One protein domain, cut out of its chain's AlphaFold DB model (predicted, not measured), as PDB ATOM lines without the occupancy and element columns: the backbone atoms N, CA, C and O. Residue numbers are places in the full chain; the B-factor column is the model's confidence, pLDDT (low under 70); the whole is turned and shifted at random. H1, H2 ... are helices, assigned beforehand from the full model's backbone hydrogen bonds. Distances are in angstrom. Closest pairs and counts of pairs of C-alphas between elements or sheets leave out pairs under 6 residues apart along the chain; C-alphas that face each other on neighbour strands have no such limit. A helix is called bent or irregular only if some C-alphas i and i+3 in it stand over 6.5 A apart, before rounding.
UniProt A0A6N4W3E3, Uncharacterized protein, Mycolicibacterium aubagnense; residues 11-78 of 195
ATOM      1  N   MET A  11     166.614 161.967 140.188       92.38
ATOM      2  CA  MET A  11     165.267 162.016 139.616       92.38
ATOM      3  C   MET A  11     164.318 162.887 140.451       92.38
ATOM      4  O   MET A  11     163.569 163.677 139.896       92.38
ATOM      5  N   ALA A  12     164.382 162.793 141.786       89.81
ATOM      6  CA  ALA A  12     163.567 163.629 142.666       89.81
ATOM      7  C   ALA A  12     163.919 165.116 142.519       89.81
ATOM      8  O   ALA A  12     163.027 165.955 142.451       89.81
ATOM      9  N   TRP A  13     165.212 165.439 142.405       94.62
ATOM     10  CA  TRP A  13     165.652 166.804 142.106       94.62
ATOM     11  C   TRP A  13     165.211 167.281 140.727       94.62
ATOM     12  O   TRP A  13     164.793 168.425 140.595       94.62
ATOM     13  N   PHE A  14     165.291 166.417 139.716       96.19
ATOM     14  CA  PHE A  14     164.839 166.743 138.368       96.19
ATOM     15  C   PHE A  14     163.335 167.028 138.332       96.19
ATOM     16  O   PHE A  14     162.936 168.075 137.831       96.19
ATOM     17  N   ASN A  15     162.510 166.159 138.926       95.31
ATOM     18  CA  ASN A  15     161.065 166.373 139.018       95.31
ATOM     19  C   ASN A  15     160.747 167.668 139.774       95.31
ATOM     20  O   ASN A  15     159.943 168.460 139.302       95.31
ATOM     21  N   LEU A  16     161.425 167.927 140.898       96.00
ATOM     22  CA  LEU A  16     161.251 169.168 141.651       96.00
ATOM     23  C   LEU A  16     161.613 170.406 140.815       96.00
ATOM     24  O   LEU A  16     160.893 171.400 140.855       96.00
ATOM     25  N   ALA A  17     162.703 170.346 140.048       96.38
ATOM     26  CA  ALA A  17     163.112 171.431 139.162       96.38
ATOM     27  C   ALA A  17     162.107 171.645 138.021       96.38
ATOM     28  O   ALA A  17     161.758 172.786 137.731       96.38
ATOM     29  N   LEU A  18     161.605 170.565 137.416       97.50
ATOM     30  CA  LEU A  18     160.590 170.624 136.366       97.50
ATOM     31  C   LEU A  18     159.280 171.221 136.892       97.50
ATOM     32  O   LEU A  18     158.738 172.136 136.279       97.50
ATOM     33  N   THR A  19     158.797 170.756 138.047       97.50
ATOM     34  CA  THR A  19     157.605 171.312 138.698       97.50
ATOM     35  C   THR A  19     157.812 172.778 139.065       97.50
ATOM     36  O   THR A  19     156.933 173.594 138.810       97.50
ATOM     37  N   GLY A  20     158.980 173.140 139.603       97.38
ATOM     38  CA  GLY A  20     159.313 174.532 139.898       97.38
ATOM     39  C   GLY A  20     159.337 175.412 138.645       97.38
ATOM     40  O   GLY A  20     158.814 176.523 138.669       97.38
ATOM     41  N   PHE A  21     159.881 174.908 137.536       97.56
ATOM     42  CA  PHE A  21     159.889 175.610 136.253       97.56
ATOM     43  C   PHE A  21     158.471 175.817 135.710       97.56
ATOM     44  O   PHE A  21     158.126 176.931 135.323       97.56
ATOM     45  N   LEU A  22     157.638 174.773 135.735       97.12
ATOM     46  CA  LEU A  22     156.233 174.853 135.329       97.12
ATOM     47  C   LEU A  22     155.456 175.852 136.190       97.12
ATOM     48  O   LEU A  22     154.742 176.697 135.655       97.12
ATOM     49  N   ALA A  23     155.645 175.799 137.510       96.38
ATOM     50  CA  ALA A  23     155.026 176.738 138.437       96.38
ATOM     51  C   ALA A  23     155.454 178.184 138.144       96.38
ATOM     52  O   ALA A  23     154.608 179.073 138.105       96.38
ATOM     53  N   LEU A  24     156.741 178.427 137.875       95.06
ATOM     54  CA  LEU A  24     157.246 179.761 137.549       95.06
ATOM     55  C   LEU A  24     156.726 180.270 136.195       95.06
ATOM     56  O   LEU A  24     156.386 181.446 136.077       95.06
ATOM     57  N   ALA A  25     156.638 179.400 135.188       94.94
ATOM     58  CA  ALA A  25     156.083 179.741 133.880       94.94
ATOM     59  C   ALA A  25     154.593 180.111 133.978       94.94
ATOM     60  O   ALA A  25     154.184 181.154 133.466       94.94
ATOM     61  N   ALA A  26     153.804 179.312 134.702       95.88
ATOM     62  CA  ALA A  26     152.394 179.595 134.956       95.88
ATOM     63  C   ALA A  26     152.210 180.888 135.766       95.88
ATOM     64  O   ALA A  26     151.398 181.741 135.403       95.88
ATOM     65  N   PHE A  27     153.018 181.085 136.812       93.50
ATOM     66  CA  PHE A  27     153.014 182.315 137.605       93.50
ATOM     67  C   PHE A  27     153.327 183.545 136.744       93.50
ATOM     68  O   PHE A  27     152.631 184.556 136.822       93.50
ATOM     69  N   ARG A  28     154.327 183.452 135.857       94.56
ATOM     70  CA  ARG A  28     154.683 184.557 134.959       94.56
ATOM     71  C   ARG A  28     153.552 184.911 133.994       94.56
ATOM     72  O   ARG A  28     153.396 186.097 133.699       94.56
ATOM     73  N   MET A  29     152.790 183.923 133.523       94.94
ATOM     74  CA  MET A  29     151.611 184.140 132.678       94.94
ATOM     75  C   MET A  29     150.479 184.814 133.462       94.94
ATOM     76  O   MET A  29     149.903 185.782 132.978       94.94
ATOM     77  N   SER A  30     150.230 184.385 134.704       93.62
ATOM     78  CA  SER A  30     149.251 185.030 135.593       93.62
ATOM     79  C   SER A  30     149.605 186.496 135.880       93.62
ATOM     80  O   SER A  30     148.745 187.374 135.786       93.62
ATOM     81  N   PHE A  31     150.888 186.782 136.128       92.44
ATOM     82  CA  PHE A  31     151.395 188.146 136.302       92.44
ATOM     83  C   PHE A  31     151.158 189.014 135.058       92.44
ATOM     84  O   PHE A  31     150.821 190.191 135.173       92.44
ATOM     85  N   ASP A  32     151.334 188.435 133.870       94.94
ATOM     86  CA  ASP A  32     151.092 189.116 132.599       94.94
ATOM     87  C   ASP A  32     149.612 189.469 132.433       94.94
ATOM     88  O   ASP A  32     149.284 190.617 132.159       94.94
ATOM     89  N   SER A  33     148.709 188.526 132.722       94.19
ATOM     90  CA  SER A  33     147.262 188.764 132.662       94.19
ATOM     91  C   SER A  33     146.797 189.846 133.643       94.19
ATOM     92  O   SER A  33     145.959 190.675 133.296       94.19
ATOM     93  N   LEU A  34     147.355 189.879 134.858       92.12
ATOM     94  CA  LEU A  34     147.064 190.937 135.833       92.12
ATOM     95  C   LEU A  34     147.620 192.291 135.388       92.12
ATOM     96  O   LEU A  34     146.950 193.314 135.532       92.12
ATOM     97  N   ARG A  35     148.828 192.318 134.820       92.00
ATOM     98  CA  ARG A  35     149.385 193.539 134.231       92.00
ATOM     99  C   ARG A  35     148.491 194.055 133.104       92.00
ATOM    100  O   ARG A  35     148.203 195.251 133.072       92.00
ATOM    101  N   ASP A  36     148.041 193.174 132.219       93.25
ATOM    102  CA  ASP A  36     147.162 193.526 131.105       93.25
ATOM    103  C   ASP A  36     145.807 194.043 131.593       93.25
ATOM    104  O   ASP A  36     145.325 195.054 131.080       93.25
ATOM    105  N   LEU A  37     145.235 193.448 132.645       92.38
ATOM    106  CA  LEU A  37     144.056 193.993 133.324       92.38
ATOM    107  C   LEU A  37     144.322 195.414 133.839       92.38
ATOM    108  O   LEU A  37     143.500 196.310 133.666       92.38
ATOM    109  N   GLY A  38     145.499 195.647 134.421       91.75
ATOM    110  CA  GLY A  38     145.900 196.971 134.874       91.75
ATOM    111  C   GLY A  38     145.933 198.016 133.754       91.75
ATOM    112  O   GLY A  38     145.476 199.144 133.949       91.75
ATOM    113  N   ILE A  39     146.422 197.631 132.572       93.56
ATOM    114  CA  ILE A  39     146.407 198.479 131.372       93.56
ATOM    115  C   ILE A  39     144.964 198.738 130.918       93.56
ATOM    116  O   ILE A  39     144.618 199.879 130.613       93.56
ATOM    117  N   GLN A  40     144.101 197.716 130.931       93.06
ATOM    118  CA  GLN A  40     142.678 197.853 130.587       93.06
ATOM    119  C   GLN A  40     141.923 198.780 131.552       93.06
ATOM    120  O   GLN A  40     141.040 199.520 131.126       93.06
ATOM    121  N   CYS A  41     142.311 198.820 132.828       92.31
ATOM    122  CA  CYS A  41     141.788 199.771 133.811       92.31
ATOM    123  C   CYS A  41     142.316 201.212 133.631       92.31
ATOM    124  O   CYS A  41     141.999 202.080 134.444       92.31
ATOM    125  N   GLY A  42     143.120 201.486 132.597       90.31
ATOM    126  CA  GLY A  42     143.626 202.821 132.275       90.31
ATOM    127  C   GLY A  42     144.938 203.199 132.965       90.31
ATOM    128  O   GLY A  42     145.333 204.365 132.913       90.31
ATOM    129  N   MET A  43     145.643 202.253 133.602       92.44
ATOM    130  CA  MET A  43     146.980 202.533 134.135       92.44
ATOM    131  C   MET A  43     148.021 202.594 133.008       92.44
ATOM    132  O   MET A  43     147.981 201.785 132.078       92.44
ATOM    133  N   PRO A  44     149.015 203.498 133.095       90.56
ATOM    134  CA  PRO A  44     150.118 203.503 132.146       90.56
ATOM    135  C   PRO A  44     150.884 202.172 132.221       90.56
ATOM    136  O   PRO A  44     151.134 201.640 133.304       90.56
ATOM    137  N   ALA A  45     151.303 201.641 131.069       90.25
ATOM    138  CA  ALA A  45     151.951 200.327 130.962       90.25
ATOM    139  C   ALA A  45     153.254 200.190 131.780       90.25
ATOM    140  O   ALA A  45     153.691 199.072 132.074       90.25
ATOM    141  N   SER A  46     153.864 201.322 132.149       91.56
ATOM    142  CA  SER A  46     155.022 201.417 133.045       91.56
ATOM    143  C   SER A  46     154.680 201.202 134.520       91.56
ATOM    144  O   SER A  46     155.573 200.868 135.291       91.56
ATOM    145  N   LEU A  47     153.416 201.375 134.916       90.56
ATOM    146  CA  LEU A  47     152.934 201.244 136.291       90.56
ATOM    147  C   LEU A  47     152.072 199.989 136.488       90.56
ATOM    148  O   LEU A  47     151.996 199.472 137.593       90.56
ATOM    149  N   ALA A  48     151.486 199.444 135.421       93.00
ATOM    150  CA  ALA A  48     150.598 198.282 135.489       93.00
ATOM    151  C   ALA A  48     151.239 197.010 136.088       93.00
ATOM    152  O   ALA A  48     150.532 196.165 136.627       93.00
ATOM    153  N   TRP A  49     152.572 196.871 136.052       91.44
ATOM    154  CA  TRP A  49     153.271 195.750 136.699       91.44
ATOM    155  C   TRP A  49     153.227 195.817 138.234       91.44
ATOM    156  O   TRP A  49     153.439 194.798 138.885       91.44
ATOM    157  N   LEU A  50     152.944 196.986 138.823       90.81
ATOM    158  CA  LEU A  50     152.787 197.113 140.272       90.81
ATOM    159  C   LEU A  50     151.540 196.391 140.769       90.81
ATOM    160  O   LEU A  50     151.547 195.926 141.901       90.81
ATOM    161  N   LEU A  51     150.494 196.276 139.946       91.31
ATOM    162  CA  LEU A  51     149.230 195.662 140.346       91.31
ATOM    163  C   LEU A  51     149.420 194.223 140.871       91.31
ATOM    164  O   LEU A  51     149.098 193.991 142.036       91.31
ATOM    165  N   PRO A  52     149.984 193.273 140.100       90.75
ATOM    166  CA  PRO A  52     150.259 191.932 140.617       90.75
ATOM    167  C   PRO A  52     151.233 191.931 141.806       90.75
ATOM    168  O   PRO A  52     151.000 191.221 142.775       90.75
ATOM    169  N   VAL A  53     152.267 192.786 141.818       92.44
ATOM    170  CA  VAL A  53     153.220 192.865 142.949       92.44
ATOM    171  C   VAL A  53     152.539 193.291 144.253       92.44
ATOM    172  O   VAL A  53     152.809 192.720 145.309       92.44
ATOM    173  N   VAL A  54     151.653 194.287 144.191       93.38
ATOM    174  CA  VAL A  54     150.903 194.794 145.349       93.38
ATOM    175  C   VAL A  54     149.936 193.743 145.893       93.38
ATOM    176  O   VAL A  54     149.667 193.749 147.091       93.38
ATOM    177  N   ILE A  55     149.438 192.836 145.052       91.75
ATOM    178  CA  ILE A  55     148.567 191.731 145.470       91.75
ATOM    179  C   ILE A  55     149.397 190.586 146.066       91.75
ATOM    180  O   ILE A  55     149.097 190.110 147.161       91.75
ATOM    181  N   ASP A  56     150.467 190.175 145.387       92.62
ATOM    182  CA  ASP A  56     151.218 188.971 145.747       92.62
ATOM    183  C   ASP A  56     152.083 189.154 147.005       92.62
ATOM    184  O   ASP A  56     152.168 188.245 147.836       92.62
ATOM    185  N   VAL A  57     152.706 190.324 147.203       93.12
ATOM    186  CA  VAL A  57     153.603 190.562 148.352       93.12
ATOM    187  C   VAL A  57     152.876 190.415 149.702       93.12
ATOM    188  O   VAL A  57     153.371 189.669 150.555       93.12
ATOM    189  N   PRO A  58     151.697 191.031 149.929       96.12
ATOM    190  CA  PRO A  58     150.929 190.825 151.155       96.12
ATOM    191  C   PRO A  58     150.454 189.383 151.350       96.12
ATOM    192  O   PRO A  58     150.425 188.914 152.486       96.12
ATOM    193  N   ILE A  59     150.110 188.661 150.275       93.50
ATOM    194  CA  ILE A  59     149.694 187.249 150.355       93.50
ATOM    195  C   ILE A  59     150.853 186.381 150.856       93.50
ATOM    196  O   ILE A  59     150.677 185.574 151.776       93.50
ATOM    197  N   VAL A  60     152.052 186.568 150.292       95.38
ATOM    198  CA  VAL A  60     153.267 185.873 150.740       95.38
ATOM    199  C   VAL A  60     153.563 186.218 152.196       95.38
ATOM    200  O   VAL A  60     153.773 185.317 153.007       95.38
ATOM    201  N   GLN A  61     153.504 187.501 152.560       95.88
ATOM    202  CA  GLN A  61     153.740 187.946 153.932       95.88
ATOM    203  C   GLN A  61     152.732 187.339 154.920       95.88
ATOM    204  O   GLN A  61     153.130 186.836 155.970       95.88
ATOM    205  N   ALA A  62     151.441 187.337 154.588       96.00
ATOM    206  CA  ALA A  62     150.404 186.738 155.421       96.00
ATOM    207  C   ALA A  62     150.612 185.226 155.582       96.00
ATOM    208  O   ALA A  62     150.462 184.702 156.685       96.00
ATOM    209  N   THR A  63     151.024 184.537 154.514       96.19
ATOM    210  CA  THR A  63     151.293 183.093 154.530       96.19
ATOM    211  C   THR A  63     152.516 182.762 155.388       96.19
ATOM    212  O   THR A  63     152.466 181.834 156.196       96.19
ATOM    213  N   CYS A  64     153.595 183.543 155.283       96.31
ATOM    214  CA  CYS A  64     154.775 183.397 156.137       96.31
ATOM    215  C   CYS A  64     154.448 183.657 157.613       96.31
ATOM    216  O   CYS A  64     154.801 182.845 158.468       96.31
ATOM    217  N   ASN A  65     153.722 184.740 157.906       95.62
ATOM    218  CA  ASN A  65     153.298 185.068 159.267       95.62
ATOM    219  C   ASN A  65     152.388 183.982 159.851       95.62
ATOM    220  O   ASN A  65     152.490 183.656 161.031       95.62
ATOM    221  N   LEU A  66     151.508 183.404 159.030       94.88
ATOM    222  CA  LEU A  66     150.649 182.303 159.441       94.88
ATOM    223  C   LEU A  66     151.451 181.022 159.712       94.88
ATOM    224  O   LEU A  66     151.141 180.341 160.686       94.88
ATOM    225  N   ASP A  67     152.483 180.694 158.921       95.44
ATOM    226  CA  ASP A  67     153.369 179.550 159.213       95.44
ATOM    227  C   ASP A  67     154.123 179.756 160.531       95.44
ATOM    228  O   ASP A  67     154.190 178.845 161.359       95.44
ATOM    229  N   GLU A  68     154.640 180.961 160.775       93.88
ATOM    230  CA  GLU A  68     155.308 181.295 162.033       93.88
ATOM    231  C   GLU A  68     154.345 181.204 163.223       93.88
ATOM    232  O   GLU A  68     154.627 180.514 164.208       93.88
ATOM    233  N   LEU A  69     153.163 181.810 163.099       94.38
ATOM    234  CA  LEU A  69     152.109 181.720 164.101       94.38
ATOM    235  C   LEU A  69     151.713 180.260 164.355       94.38
ATOM    236  O   LEU A  69     151.578 179.841 165.505       94.38
ATOM    237  N   HIS A  70     151.576 179.458 163.300       91.75
ATOM    238  CA  HIS A  70     151.234 178.048 163.413       91.75
ATOM    239  C   HIS A  70     152.349 177.258 164.101       91.75
ATOM    240  O   HIS A  70     152.047 176.416 164.940       91.75
ATOM    241  N   ARG A  71     153.630 177.542 163.842       89.38
ATOM    242  CA  ARG A  71     154.751 176.917 164.572       89.38
ATOM    243  C   ARG A  71     154.738 177.255 166.060       89.38
ATOM    244  O   ARG A  71     155.012 176.367 166.866       89.38
ATOM    245  N   ILE A  72     154.407 178.496 166.416       89.69
ATOM    246  CA  ILE A  72     154.327 178.959 167.812       89.69
ATOM    247  C   ILE A  72     153.139 178.319 168.533       89.69
ATOM    248  O   ILE A  72     153.259 177.885 169.677       89.69
ATOM    249  N   ILE A  73     151.988 178.254 167.866       86.88
ATOM    250  CA  ILE A  73     150.735 177.816 168.478       86.88
ATOM    251  C   ILE A  73     150.567 176.283 168.428       86.88
ATOM    252  O   ILE A  73     149.902 175.722 169.299       86.88
ATOM    253  N   ARG A  74     151.174 175.566 167.468       84.12
ATOM    254  CA  ARG A  74     151.017 174.104 167.296       84.12
ATOM    255  C   ARG A  74     151.303 173.285 168.573       84.12
ATOM    256  O   ARG A  74     150.501 172.391 168.844       84.12
ATOM    257  N   PRO A  75     152.340 173.571 169.391       80.00
ATOM    258  CA  PRO A  75     152.550 172.890 170.676       80.00
ATOM    259  C   PRO A  75     151.413 173.117 171.685       80.00
ATOM    260  O   PRO A  75     151.133 172.247 172.504       80.00
ATOM    261  N   THR A  76     150.748 174.273 171.611       80.31
ATOM    262  CA  THR A  76     149.677 174.697 172.525       80.31
ATOM    263  C   THR A  76     148.303 174.180 172.096       80.31
ATOM    264  O   THR A  76     147.495 173.825 172.950       80.31
ATOM    265  N   LEU A  77     148.025 174.119 170.786       73.81
ATOM    266  CA  LEU A  77     146.763 173.588 170.243       73.81
ATOM    267  C   LEU A  77     146.705 172.059 170.268       73.81
ATOM    268  O   LEU A  77     145.634 171.489 170.457       73.81
ATOM    269  N   TYR A  78     147.852 171.395 170.108       72.06
ATOM    270  CA  TYR A  78     147.938 169.936 170.071       72.06
ATOM    271  C   TYR A  78     148.986 169.416 171.064       72.06
ATOM    272  O   TYR A  78     149.951 168.765 170.652       72.06
TER     273      TYR A  78
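What this domain is: This is residues 11 to 78 of the 195 residues of an uncharacterized protein of Mycolicibacterium aubagnense (UniProt A0A6N4W3E3). Two long helices, H1 and H2, meet near their joined ends as a flat, open V, with the link of residues 41 to 49 at its point. The arms of the V stick out: residues 11 to 29 of H1 and residues 57 to 78, of which 57 to 77 belong to H2, stand free. The printed part has 68 residues, with two named helices in the order H1, H2, no named strand, and the class all helix. The whole is extended, with a radius of gyration of the C-alphas of 17.3 A and spans of 50 by 35 by 14 A.

How they stand to each other: H1, residues 11 to 40, is the longest helix, and H2 is residues 50 to 77. H1 and H2 touch, with residues 31 to 38 of H1 alone and residues 50 to 52 of H2 alone. Their closest C-alphas are those of Leu 34 and Pro 52, 5.8 A apart. The two run opposite ways at a steep tilt of 49 degrees, and their centres are 20.4 A apart. H2 has a kink of 38 degrees near residue 71. H2 is irregular, but only just: C-alphas 72 and 75 are 6.9 A apart. In H1 every O i to N i+4 pair is within hydrogen-bond range; in H2 20 of 24 are.

Where its parts are: H1 begins at C-alpha 11 (165.267, 162.016, 139.616), ends at C-alpha 40 (142.678, 197.853, 130.587) and is 43.3 A long from first to last C-alpha. H2 is 38.6 A long and ends at C-alpha 77 (146.763, 173.588, 170.243).

The domain as a whole: The two C-alphas farthest apart, those of Pro 44 and Tyr 78, are 50.7 A from each other. The printed part has no cut, and the link from H1 to H2, 9 residues, is short. The mean pLDDT of the printed part is 92.4, and no printed residue is under 70.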